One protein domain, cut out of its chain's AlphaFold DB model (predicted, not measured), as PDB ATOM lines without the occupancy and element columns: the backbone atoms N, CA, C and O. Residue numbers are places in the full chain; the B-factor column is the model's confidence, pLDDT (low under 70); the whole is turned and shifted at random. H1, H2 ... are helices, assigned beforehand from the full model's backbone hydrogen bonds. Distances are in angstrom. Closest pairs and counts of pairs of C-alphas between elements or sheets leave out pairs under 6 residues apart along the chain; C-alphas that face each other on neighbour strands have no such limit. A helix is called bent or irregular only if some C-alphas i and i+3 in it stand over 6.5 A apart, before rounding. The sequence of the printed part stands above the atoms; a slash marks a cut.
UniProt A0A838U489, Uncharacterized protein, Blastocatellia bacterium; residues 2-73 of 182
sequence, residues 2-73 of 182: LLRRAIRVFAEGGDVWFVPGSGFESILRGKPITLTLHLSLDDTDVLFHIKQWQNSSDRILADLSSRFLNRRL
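This is residues 2 to 73 of the 182 residues of an uncharacterized protein of Blastocatellia bacterium (UniProt A0A838U489). Three longer helices, H1, H4 and H5, make a triangle at one end, with H4 and H5 as a helical hairpin and H1 set against H5; the two short helices H2 and H3 and the links round them make the other end. H2 touches H1 about perpendicular to it, and H3 lies farthest out from the middle. The printed part has 72 residues with five named helices, in the order H1, H2, H3, H4, H5, and no named strand, and its class is all helix. It is compact, with a radius of gyration of the C-alphas of 12.0 A, and spans 34 by 26 by 16 A.

H1 is residues 2 to 11, 14.3 A from first to last C-alpha, and begins with C-alpha 2 at (131.889, 275.201, 211.543). H2 is residues 23 to 28, with C-alpha 23 at (129.434, 258.542, 216.104). H3 is residues 35 to 39. H4 is residues 43 to 53, 15.2 A long. H5 is residues 59 to 69, 15.3 A long, and ends with C-alpha 69 at (133.390, 272.854, 200.304). No helix is bent or irregular.

H1 and H5 touch, their closest C-alphas being those of Leu 2 and Leu 64, 5.8 A apart. They run opposite ways at a shallow tilt of 34 degrees, only just short of steep. H1 and H2 touch about perpendicular, at 77 degrees, with the C-alphas of Ile 7 and Leu 28 closest at 4.9 A. H2 and H3 are close but not clearly touching, the closest C-alphas being those of Gly 23 and Leu 37 at 4.9 A. H2 and H4 are also close but not clearly touching, with the C-alphas of Phe 24 and Asp 45 closest at 8.0 A. H4 and H5 form a helical hairpin: they touch and run opposite ways at a steep tilt of 42 degrees, and the C-alphas of Ile 50 and Ser 65 are closest at 5.4 A. H1 and H4 are near each other, with 8 pairs of C-alphas within 10 A. H3 is apart from H1, H4 and H5, and H2 is apart from H5. The helix packing is mostly crossed, but only just: of 3 touching pairs, 1 is at a shallow tilt. In H1, H2, H3, H4 and H5 every O i to N i+4 pair is within hydrogen-bond range.

The two C-alphas farthest apart, those of Leu 35 and Arg 72, are 34.3 A apart. The printed part has no cut. The link from H1 to H2, with 11 residues, is long; H2 to H3 is short, and H3 to H4 and H4 to H5 are tight. The mean pLDDT of the printed part is 95.9, and no printed residue is under 70.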
ATOM      1  N   LEU A   2     132.990 275.972 212.140       94.44
ATOM      2  CA  LEU A   2     131.889 275.201 211.543       94.44
ATOM      3  C   LEU A   2     131.285 274.145 212.488       94.44
ATOM      4  O   LEU A   2     130.108 274.235 212.817       94.44
ATOM      5  N   LEU A   3     132.087 273.204 213.006       94.50
ATOM      6  CA  LEU A   3     131.571 272.157 213.906       94.50
ATOM      7  C   LEU A   3     130.980 272.737 215.204       94.50
ATOM      8  O   LEU A   3     129.972 272.247 215.698       94.50
ATOM      9  N   ARG A   4     131.559 273.831 215.723       94.69
ATOM     10  CA  ARG A   4     130.996 274.553 216.878       94.69
ATOM     11  C   ARG A   4     129.611 275.124 216.564       94.69
ATOM     12  O   ARG A   4     128.740 275.068 217.426       94.69
ATOM     13  N   ARG A   5     129.396 275.661 215.354       96.50
ATOM     14  CA  ARG A   5     128.069 276.125 214.924       96.50
ATOM     15  C   ARG A   5     127.101 274.954 214.816       96.50
ATOM     16  O   ARG A   5     126.024 275.051 215.380       96.50
ATOM     17  N   ALA A   6     127.504 273.847 214.191       97.12
ATOM     18  CA  ALA A   6     126.663 272.654 214.078       97.12
ATOM     19  C   ALA A   6     126.206 272.131 215.453       97.12
ATOM     20  O   ALA A   6     125.021 271.900 215.654       97.12
ATOM     21  N   ILE A   7     127.118 272.032 216.428       96.50
ATOM     22  CA  ILE A   7     126.782 271.635 217.807       96.50
ATOM     23  C   ILE A   7     125.775 272.610 218.436       96.50
ATOM     24  O   ILE A   7     124.811 272.177 219.061       96.50
ATOM     25  N   ARG A   8     125.968 273.925 218.257       96.31
ATOM     26  CA  ARG A   8     125.056 274.935 218.811       96.31
ATOM     27  C   ARG A   8     123.666 274.873 218.180       96.31
ATOM     28  O   ARG A   8     122.691 274.805 218.915       96.31
ATOM     29  N   VAL A   9     123.578 274.856 216.849       96.81
ATOM     30  CA  VAL A   9     122.294 274.782 216.131       96.81
ATOM     31  C   VAL A   9     121.554 273.501 216.519       96.81
ATOM     32  O   VAL A   9     120.357 273.540 216.779       96.81
ATOM     33  N   PHE A  10     122.269 272.382 216.657       96.69
ATOM     34  CA  PHE A  10     121.693 271.128 217.135       96.69
ATOM     35  C   PHE A  10     121.147 271.245 218.570       96.69
ATOM     36  O   PHE A  10     120.033 270.801 218.844       96.69
ATOM     37  N   ALA A  11     121.900 271.864 219.485       95.56
ATOM     38  CA  ALA A  11     121.470 272.080 220.868       95.56
ATOM     39  C   ALA A  11     120.257 273.022 220.982       95.56
ATOM     40  O   ALA A  11     119.426 272.851 221.871       95.56
ATOM     41  N   GLU A  12     120.133 273.983 220.066       95.94
ATOM     42  CA  GLU A  12     119.002 274.912 219.956       95.94
ATOM     43  C   GLU A  12     117.769 274.275 219.275       95.94
ATOM     44  O   GLU A  12     116.733 274.924 219.150       95.94
ATOM     45  N   GLY A  13     117.850 273.004 218.855       94.88
ATOM     46  CA  GLY A  13     116.771 272.306 218.144       94.88
ATOM     47  C   GLY A  13     116.583 272.777 216.698       94.88
ATOM     48  O   GLY A  13     115.520 272.569 216.116       94.88
ATOM     49  N   GLY A  14     117.597 273.437 216.139       95.12
ATOM     50  CA  GLY A  14     117.611 273.922 214.769       95.12
ATOM     51  C   GLY A  14     117.925 272.835 213.740       95.12
ATOM     52  O   GLY A  14     118.056 271.647 214.036       95.12
ATOM     53  N   ASP A  15     118.061 273.275 212.496       95.62
ATOM     54  CA  ASP A  15     118.240 272.407 211.338       95.62
ATOM     55  C   ASP A  15     119.698 271.962 211.166       95.62
ATOM     56  O   ASP A  15     120.524 272.637 210.545       95.62
ATOM     57  N   VAL A  16     120.016 270.803 211.740       96.56
ATOM     58  CA  VAL A  16     121.300 270.118 211.565       96.56
ATOM     59  C   VAL A  16     121.020 268.688 211.158       96.56
ATOM     60  O   VAL A  16     120.499 267.899 211.942       96.56
ATOM     61  N   TRP A  17     121.396 268.336 209.933       96.88
ATOM     62  CA  TRP A  17     121.300 266.962 209.462       96.88
ATOM     63  C   TRP A  17     122.345 266.070 210.154       96.88
ATOM     64  O   TRP A  17     123.506 266.462 210.294       96.88
ATOM     65  N   PHE A  18     121.948 264.865 210.565       95.44
ATOM     66  CA  PHE A  18     122.832 263.836 211.122       95.44
ATOM     67  C   PHE A  18     122.232 262.440 210.924       95.44
ATOM     68  O   PHE A  18     121.023 262.295 210.727       95.44
ATOM     69  N   VAL A  19     123.066 261.403 211.027       94.12
ATOM     70  CA  VAL A  19     122.612 260.002 211.018       94.12
ATOM     71  C   VAL A  19     122.322 259.533 212.450       94.12
ATOM     72  O   VAL A  19     123.246 259.539 213.272       94.12
ATOM     73  N   PRO A  20     121.094 259.087 212.773       93.44
ATOM     74  CA  PRO A  20     120.787 258.513 214.081       93.44
ATOM     75  C   PRO A  20     121.635 257.270 214.385       93.44
ATOM     76  O   PRO A  20     121.854 256.426 213.518       93.44
ATOM     77  N   GLY A  21     122.107 257.149 215.620       91.00
ATOM     78  CA  GLY A  21     122.980 256.072 216.088       91.00
ATOM     79  C   GLY A  21     124.443 256.192 215.650       91.00
ATOM     80  O   GLY A  21     125.245 255.330 216.006       91.00
ATOM     81  N   SER A  22     124.816 257.233 214.900       93.19
ATOM     82  CA  SER A  22     126.194 257.416 214.434       93.19
ATOM     83  C   SER A  22     127.118 257.998 215.508       93.19
ATOM     84  O   SER A  22     126.690 258.650 216.469       93.19
ATOM     85  N   GLY A  23     128.430 257.833 215.307       92.69
ATOM     86  CA  GLY A  23     129.434 258.542 216.104       92.69
ATOM     87  C   GLY A  23     129.274 260.063 216.000       92.69
ATOM     88  O   GLY A  23     129.461 260.774 216.985       92.69
ATOM     89  N   PHE A  24     128.821 260.556 214.845       92.44
ATOM     90  CA  PHE A  24     128.597 261.978 214.609       92.44
ATOM     91  C   PHE A  24     127.423 262.538 215.423       92.44
ATOM     92  O   PHE A  24     127.521 263.635 215.973       92.44
ATOM     93  N   GLU A  25     126.341 261.772 215.597       94.56
ATOM     94  CA  GLU A  25     125.267 262.146 216.530       94.56
ATOM     95  C   GLU A  25     125.811 262.301 217.956       94.56
ATOM     96  O   GLU A  25     125.466 263.252 218.661       94.56
ATOM     97  N   SER A  26     126.684 261.387 218.383       94.56
ATOM     98  CA  SER A  26     127.298 261.454 219.712       94.56
ATOM     99  C   SER A  26     128.152 262.718 219.872       94.56
ATOM    100  O   SER A  26     128.049 263.378 220.908       94.56
ATOM    101  N   ILE A  27     128.897 263.117 218.831       94.25
ATOM    102  CA  ILE A  27     129.640 264.391 218.784       94.25
ATOM    103  C   ILE A  27     128.692 265.583 218.942       94.25
ATOM    104  O   ILE A  27     128.919 266.430 219.804       94.25
ATOM    105  N   LEU A  28     127.614 265.640 218.153       95.00
ATOM    106  CA  LEU A  28     126.642 266.741 218.201       95.00
ATOM    107  C   LEU A  28     125.950 266.850 219.566       95.00
ATOM    108  O   LEU A  28     125.694 267.951 220.047       95.00
ATOM    109  N   ARG A  29     125.691 265.711 220.217       94.31
ATOM    110  CA  ARG A  29     125.101 265.644 221.562       94.31
ATOM    111  C   ARG A  29     126.098 265.885 222.696       94.31
ATOM    112  O   ARG A  29     125.668 265.938 223.846       94.31
ATOM    113  N   GLY A  30     127.400 265.950 222.415       93.06
ATOM    114  CA  GLY A  30     128.438 265.984 223.448       93.06
ATOM    115  C   GLY A  30     128.471 264.722 224.321       93.06
ATOM    116  O   GLY A  30     128.811 264.798 225.501       93.06
ATOM    117  N   LYS A  31     128.076 263.565 223.775       94.19
ATOM    118  CA  LYS A  31     128.091 262.275 224.479       94.19
ATOM    119  C   LYS A  31     129.400 261.519 224.219       94.19
ATOM    120  O   LYS A  31     129.959 261.643 223.129       94.19
ATOM    121  N   PRO A  32     129.866 260.691 225.173       94.38
ATOM    122  CA  PRO A  32     130.988 259.791 224.937       94.38
ATOM    123  C   PRO A  32     130.732 258.889 223.726       94.38
ATOM    124  O   PRO A  32     129.650 258.319 223.585       94.38
ATOM    125  N   ILE A  33     131.742 258.748 222.872       95.25
ATOM    126  CA  ILE A  33     131.706 257.877 221.696       95.25
ATOM    127  C   ILE A  33     132.300 256.526 222.099       95.25
ATOM    128  O   ILE A  33     133.343 256.471 222.751       95.25
ATOM    129  N   THR A  34     131.646 255.425 221.728       95.88
ATOM    130  CA  THR A  34     132.213 254.087 221.937       95.88
ATOM    131  C   THR A  34     133.417 253.872 221.022       95.88
ATOM    132  O   THR A  34     133.507 254.478 219.956       95.88
ATOM    133  N   LEU A  35     134.330 252.969 221.390       96.56
ATOM    134  CA  LEU A  35     135.495 252.668 220.550       96.56
ATOM    135  C   LEU A  35     135.086 252.252 219.128       96.56
ATOM    136  O   LEU A  35     135.667 252.729 218.162       96.56
ATOM    137  N   THR A  36     134.050 251.422 218.994       96.19
ATOM    138  CA  THR A  36     133.540 250.978 217.690       96.19
ATOM    139  C   THR A  36     133.052 252.144 216.831       96.19
ATOM    140  O   THR A  36     133.405 252.206 215.660       96.19
ATOM    141  N   LEU A  37     132.284 253.081 217.405       94.94
ATOM    142  CA  LEU A  37     131.809 254.265 216.681       94.94
ATOM    143  C   LEU A  37     132.945 255.239 216.360       94.94
ATOM    144  O   LEU A  37     132.904 255.907 215.338       94.94
ATOM    145  N   HIS A  38     133.954 255.339 217.226       95.06
ATOM    146  CA  HIS A  38     135.123 256.173 216.969       95.06
ATOM    147  C   HIS A  38     135.958 255.620 215.809       95.06
ATOM    148  O   HIS A  38     136.336 256.375 214.923       95.06
ATOM    149  N   LEU A  39     136.201 254.307 215.788       95.75
ATOM    150  CA  LEU A  39     136.967 253.645 214.727       95.75
ATOM    151  C   LEU A  39     136.237 253.613 213.380       95.75
ATOM    152  O   LEU A  39     136.884 253.421 212.357       95.75
ATOM    153  N   SER A  40     134.912 253.772 213.375       93.19
ATOM    154  CA  SER A  40     134.138 253.873 212.140       93.19
ATOM    155  C   SER A  40     134.054 255.291 211.581       93.19
ATOM    156  O   SER A  40     133.498 255.439 210.505       93.19
ATOM    157  N   LEU A  41     134.500 256.315 212.320       94.69
ATOM    158  CA  LEU A  41     134.463 257.701 211.856       94.69
ATOM    159  C   LEU A  41     135.700 258.011 211.018       94.69
ATOM    160  O   LEU A  41     136.828 257.855 211.490       94.69
ATOM    161  N   ASP A  42     135.477 258.538 209.821       95.38
ATOM    162  CA  ASP A  42     136.539 259.040 208.956       95.38
ATOM    163  C   ASP A  42     136.224 260.426 208.358       95.38
ATOM    164  O   ASP A  42     135.188 261.049 208.616       95.38
ATOM    165  N   ASP A  43     137.159 260.948 207.562       95.81
ATOM    166  CA  ASP A  43     137.012 262.251 206.911       95.81
ATOM    167  C   ASP A  43     135.819 262.291 205.940       95.81
ATOM    168  O   ASP A  43     135.230 263.352 205.724       95.81
ATOM    169  N   THR A  44     135.426 261.152 205.365       95.56
ATOM    170  CA  THR A  44     134.264 261.043 204.475       95.56
ATOM    171  C   THR A  44     132.973 261.276 205.244       95.56
ATOM    172  O   THR A  44     132.107 261.989 204.731       95.56
ATOM    173  N   ASP A  45     132.853 260.767 206.474       94.31
ATOM    174  CA  ASP A  45     131.708 261.063 207.342       94.31
ATOM    175  C   ASP A  45     131.607 262.564 207.609       94.31
ATOM    176  O   ASP A  45     130.546 263.166 207.418       94.31
ATOM    177  N   VAL A  46     132.719 263.193 207.999       94.62
ATOM    178  CA  VAL A  46     132.769 264.638 208.266       94.62
ATOM    179  C   VAL A  46     132.384 265.425 207.013       94.62
ATOM    180  O   VAL A  46     131.516 266.301 207.063       94.62
ATOM    181  N   LEU A  47     132.981 265.093 205.867       96.75
ATOM    182  CA  LEU A  47     132.698 265.742 204.589       96.75
ATOM    183  C   LEU A  47     131.246 265.552 204.152       96.75
ATOM    184  O   LEU A  47     130.653 266.482 203.604       96.75
ATOM    185  N   PHE A  48     130.663 264.377 204.381       96.50
ATOM    186  CA  PHE A  48     129.267 264.114 204.051       96.50
ATOM    187  C   PHE A  48     128.322 264.985 204.881       96.50
ATOM    188  O   PHE A  48     127.437 265.620 204.310       96.50
ATOM    189  N   HIS A  49     128.555 265.107 206.191       96.94
ATOM    190  CA  HIS A  49     127.766 265.999 207.045       96.94
ATOM    191  C   HIS A  49     127.890 267.461 206.594       96.94
ATOM    192  O   HIS A  49     126.875 268.132 206.419       96.94
ATOM    193  N   ILE A  50     129.104 267.933 206.285       97.69
ATOM    194  CA  ILE A  50     129.317 269.297 205.772       97.69
ATOM    195  C   ILE A  50     128.570 269.520 204.441       97.69
ATOM    196  O   ILE A  50     127.957 270.571 204.248       97.69
ATOM    197  N   LYS A  51     128.555 268.531 203.533       98.06
ATOM    198  CA  LYS A  51     127.772 268.589 202.282       98.06
ATOM    199  C   LYS A  51     126.273 268.717 202.524       98.06
ATOM    200  O   LYS A  51     125.609 269.393 201.743       98.06
ATOM    201  N   GLN A  52     125.739 268.090 203.568       98.06
ATOM    202  CA  GLN A  52     124.327 268.242 203.930       98.06
ATOM    203  C   GLN A  52     124.064 269.622 204.540       98.06
ATOM    204  O   GLN A  52     123.123 270.312 204.152       98.06
ATOM    205  N   TRP A  53     124.943 270.072 205.433       98.06
ATOM    206  CA  TRP A  53     124.792 271.331 206.160       98.06
ATOM    207  C   TRP A  53     124.851 272.585 205.294       98.06
ATOM    208  O   TRP A  53     124.315 273.606 205.711       98.06
ATOM    209  N   GLN A  54     125.412 272.529 204.081       97.62
ATOM    210  CA  GLN A  54     125.340 273.655 203.136       97.62
ATOM    211  C   GLN A  54     123.894 274.055 202.781       97.62
ATOM    212  O   GLN A  54     123.671 275.176 202.333       97.62
ATOM    213  N   ASN A  55     122.931 273.144 202.974       97.69
ATOM    214  CA  ASN A  55     121.507 273.356 202.719       97.69
ATOM    215  C   ASN A  55     120.696 273.600 204.006       97.69
ATOM    216  O   ASN A  55     119.470 273.624 203.942       97.69
ATOM    217  N   SER A  56     121.356 273.746 205.162       97.94
ATOM    218  CA  SER A  56     120.690 274.061 206.429       97.94
ATOM    219  C   SER A  56     119.964 275.408 206.344       97.94
ATOM    220  O   SER A  56     120.451 276.361 205.732       97.94
ATOM    221  N   SER A  57     118.818 275.512 207.008       97.50
ATOM    222  CA  SER A  57     118.134 276.793 207.220       97.50
ATOM    223  C   SER A  57     118.900 277.749 208.149       97.50
ATOM    224  O   SER A  57     118.651 278.958 208.115       97.50
ATOM    225  N   ASP A  58     119.877 277.261 208.929       98.12
ATOM    226  CA  ASP A  58     120.797 278.121 209.674       98.12
ATOM    227  C   ASP A  58     121.822 278.767 208.733       98.12
ATOM    228  O   ASP A  58     122.735 278.119 208.216       98.12
ATOM    229  N   ARG A  59     121.700 280.084 208.540       97.19
ATOM    230  CA  ARG A  59     122.509 280.837 207.567       97.19
ATOM    231  C   ARG A  59     124.015 280.749 207.824       97.19
ATOM    232  O   ARG A  59     124.778 280.717 206.863       97.19
ATOM    233  N   ILE A  60     124.440 280.718 209.089       97.81
ATOM    234  CA  ILE A  60     125.864 280.647 209.452       97.81
ATOM    235  C   ILE A  60     126.404 279.249 209.144       97.81
ATOM    236  O   ILE A  60     127.454 279.117 208.517       97.81
ATOM    237  N   LEU A  61     125.689 278.198 209.554       98.31
ATOM    238  CA  LEU A  61     126.076 276.819 209.279       98.31
ATOM    239  C   LEU A  61     126.129 276.542 207.771       98.31
ATOM    240  O   LEU A  61     127.120 275.982 207.295       98.31
ATOM    241  N   ALA A  62     125.114 276.982 207.026       98.31
ATOM    242  CA  ALA A  62     125.063 276.854 205.574       98.31
ATOM    243  C   ALA A  62     126.228 277.577 204.886       98.31
ATOM    244  O   ALA A  62     126.939 276.980 204.071       98.31
ATOM    245  N   ASP A  63     126.484 278.837 205.253       98.12
ATOM    246  CA  ASP A  63     127.569 279.622 204.664       98.12
ATOM    247  C   ASP A  63     128.950 279.048 205.007       98.12
ATOM    248  O   ASP A  63     129.757 278.847 204.101       98.12
ATOM    249  N   LEU A  64     129.227 278.707 206.273       97.88
ATOM    250  CA  LEU A  64     130.504 278.101 206.668       97.88
ATOM    251  C   LEU A  64     130.744 276.754 205.972       97.88
ATOM    252  O   LEU A  64     131.869 276.474 205.552       97.88
ATOM    253  N   SER A  65     129.696 275.942 205.814       98.06
ATOM    254  CA  SER A  65     129.778 274.659 205.108       98.06
ATOM    255  C   SER A  65     130.068 274.861 203.625       98.06
ATOM    256  O   SER A  65     130.999 274.261 203.086       98.06
ATOM    257  N   SER A  66     129.358 275.791 202.981       97.94
ATOM    258  CA  SER A  66     129.614 276.174 201.592       97.94
ATOM    259  C   SER A  66     131.023 276.749 201.399       97.94
ATOM    260  O   SER A  66     131.701 276.401 200.431       97.94
ATOM    261  N   ARG A  67     131.524 277.579 202.329       97.19
ATOM    262  CA  ARG A  67     132.902 278.103 202.286       97.19
ATOM    263  C   ARG A  67     133.933 276.989 202.317       97.19
ATOM    264  O   ARG A  67     134.876 277.032 201.529       97.19
ATOM    265  N   PHE A  68     133.748 276.017 203.206       96.94
ATOM    266  CA  PHE A  68     134.650 274.882 203.335       96.94
ATOM    267  C   PHE A  68     134.682 274.047 202.045       96.94
ATOM    268  O   PHE A  68     135.755 273.818 201.493       96.94
ATOM    269  N   LEU A  69     133.511 273.680 201.513       97.25
ATOM    270  CA  LEU A  69     133.390 272.854 200.304       97.25
ATOM    271  C   LEU A  69     133.911 273.556 199.043       97.25
ATOM    272  O   LEU A  69     134.534 272.919 198.199       97.25
ATOM    273  N   ASN A  70     133.686 274.867 198.928       97.50
ATOM    274  CA  ASN A  70     134.063 275.664 197.757       97.50
ATOM    275  C   ASN A  70     135.400 276.401 197.927       97.50
ATOM    276  O   ASN A  70     135.721 277.286 197.134       97.50
ATOM    277  N   ARG A  71     136.174 276.077 198.972       95.88
ATOM    278  CA  ARG A  71     137.484 276.685 199.265       95.88
ATOM    279  C   ARG A  71     137.450 278.225 199.328       95.88
ATOM    280  O   ARG A  71     138.420 278.895 198.975       95.88
ATOM    281  N   ARG A  72     136.356 278.808 199.827       95.69
ATOM    282  CA  ARG A  72     136.267 280.248 200.138       95.69
ATOM    283  C   ARG A  72     136.843 280.505 201.531       95.69
ATOM    284  O   ARG A  72     136.109 280.721 202.497       95.69
ATOM    285  N   LEU A  73     138.162 280.388 201.628       93.00
ATOM    286  CA  LEU A  73     138.899 280.473 202.886       93.00
ATOM    287  C   LEU A  73     138.846 281.884 203.483       93.00
ATOM    288  O   LEU A  73     138.691 282.878 202.773       93.00
TER     289      LEU A  73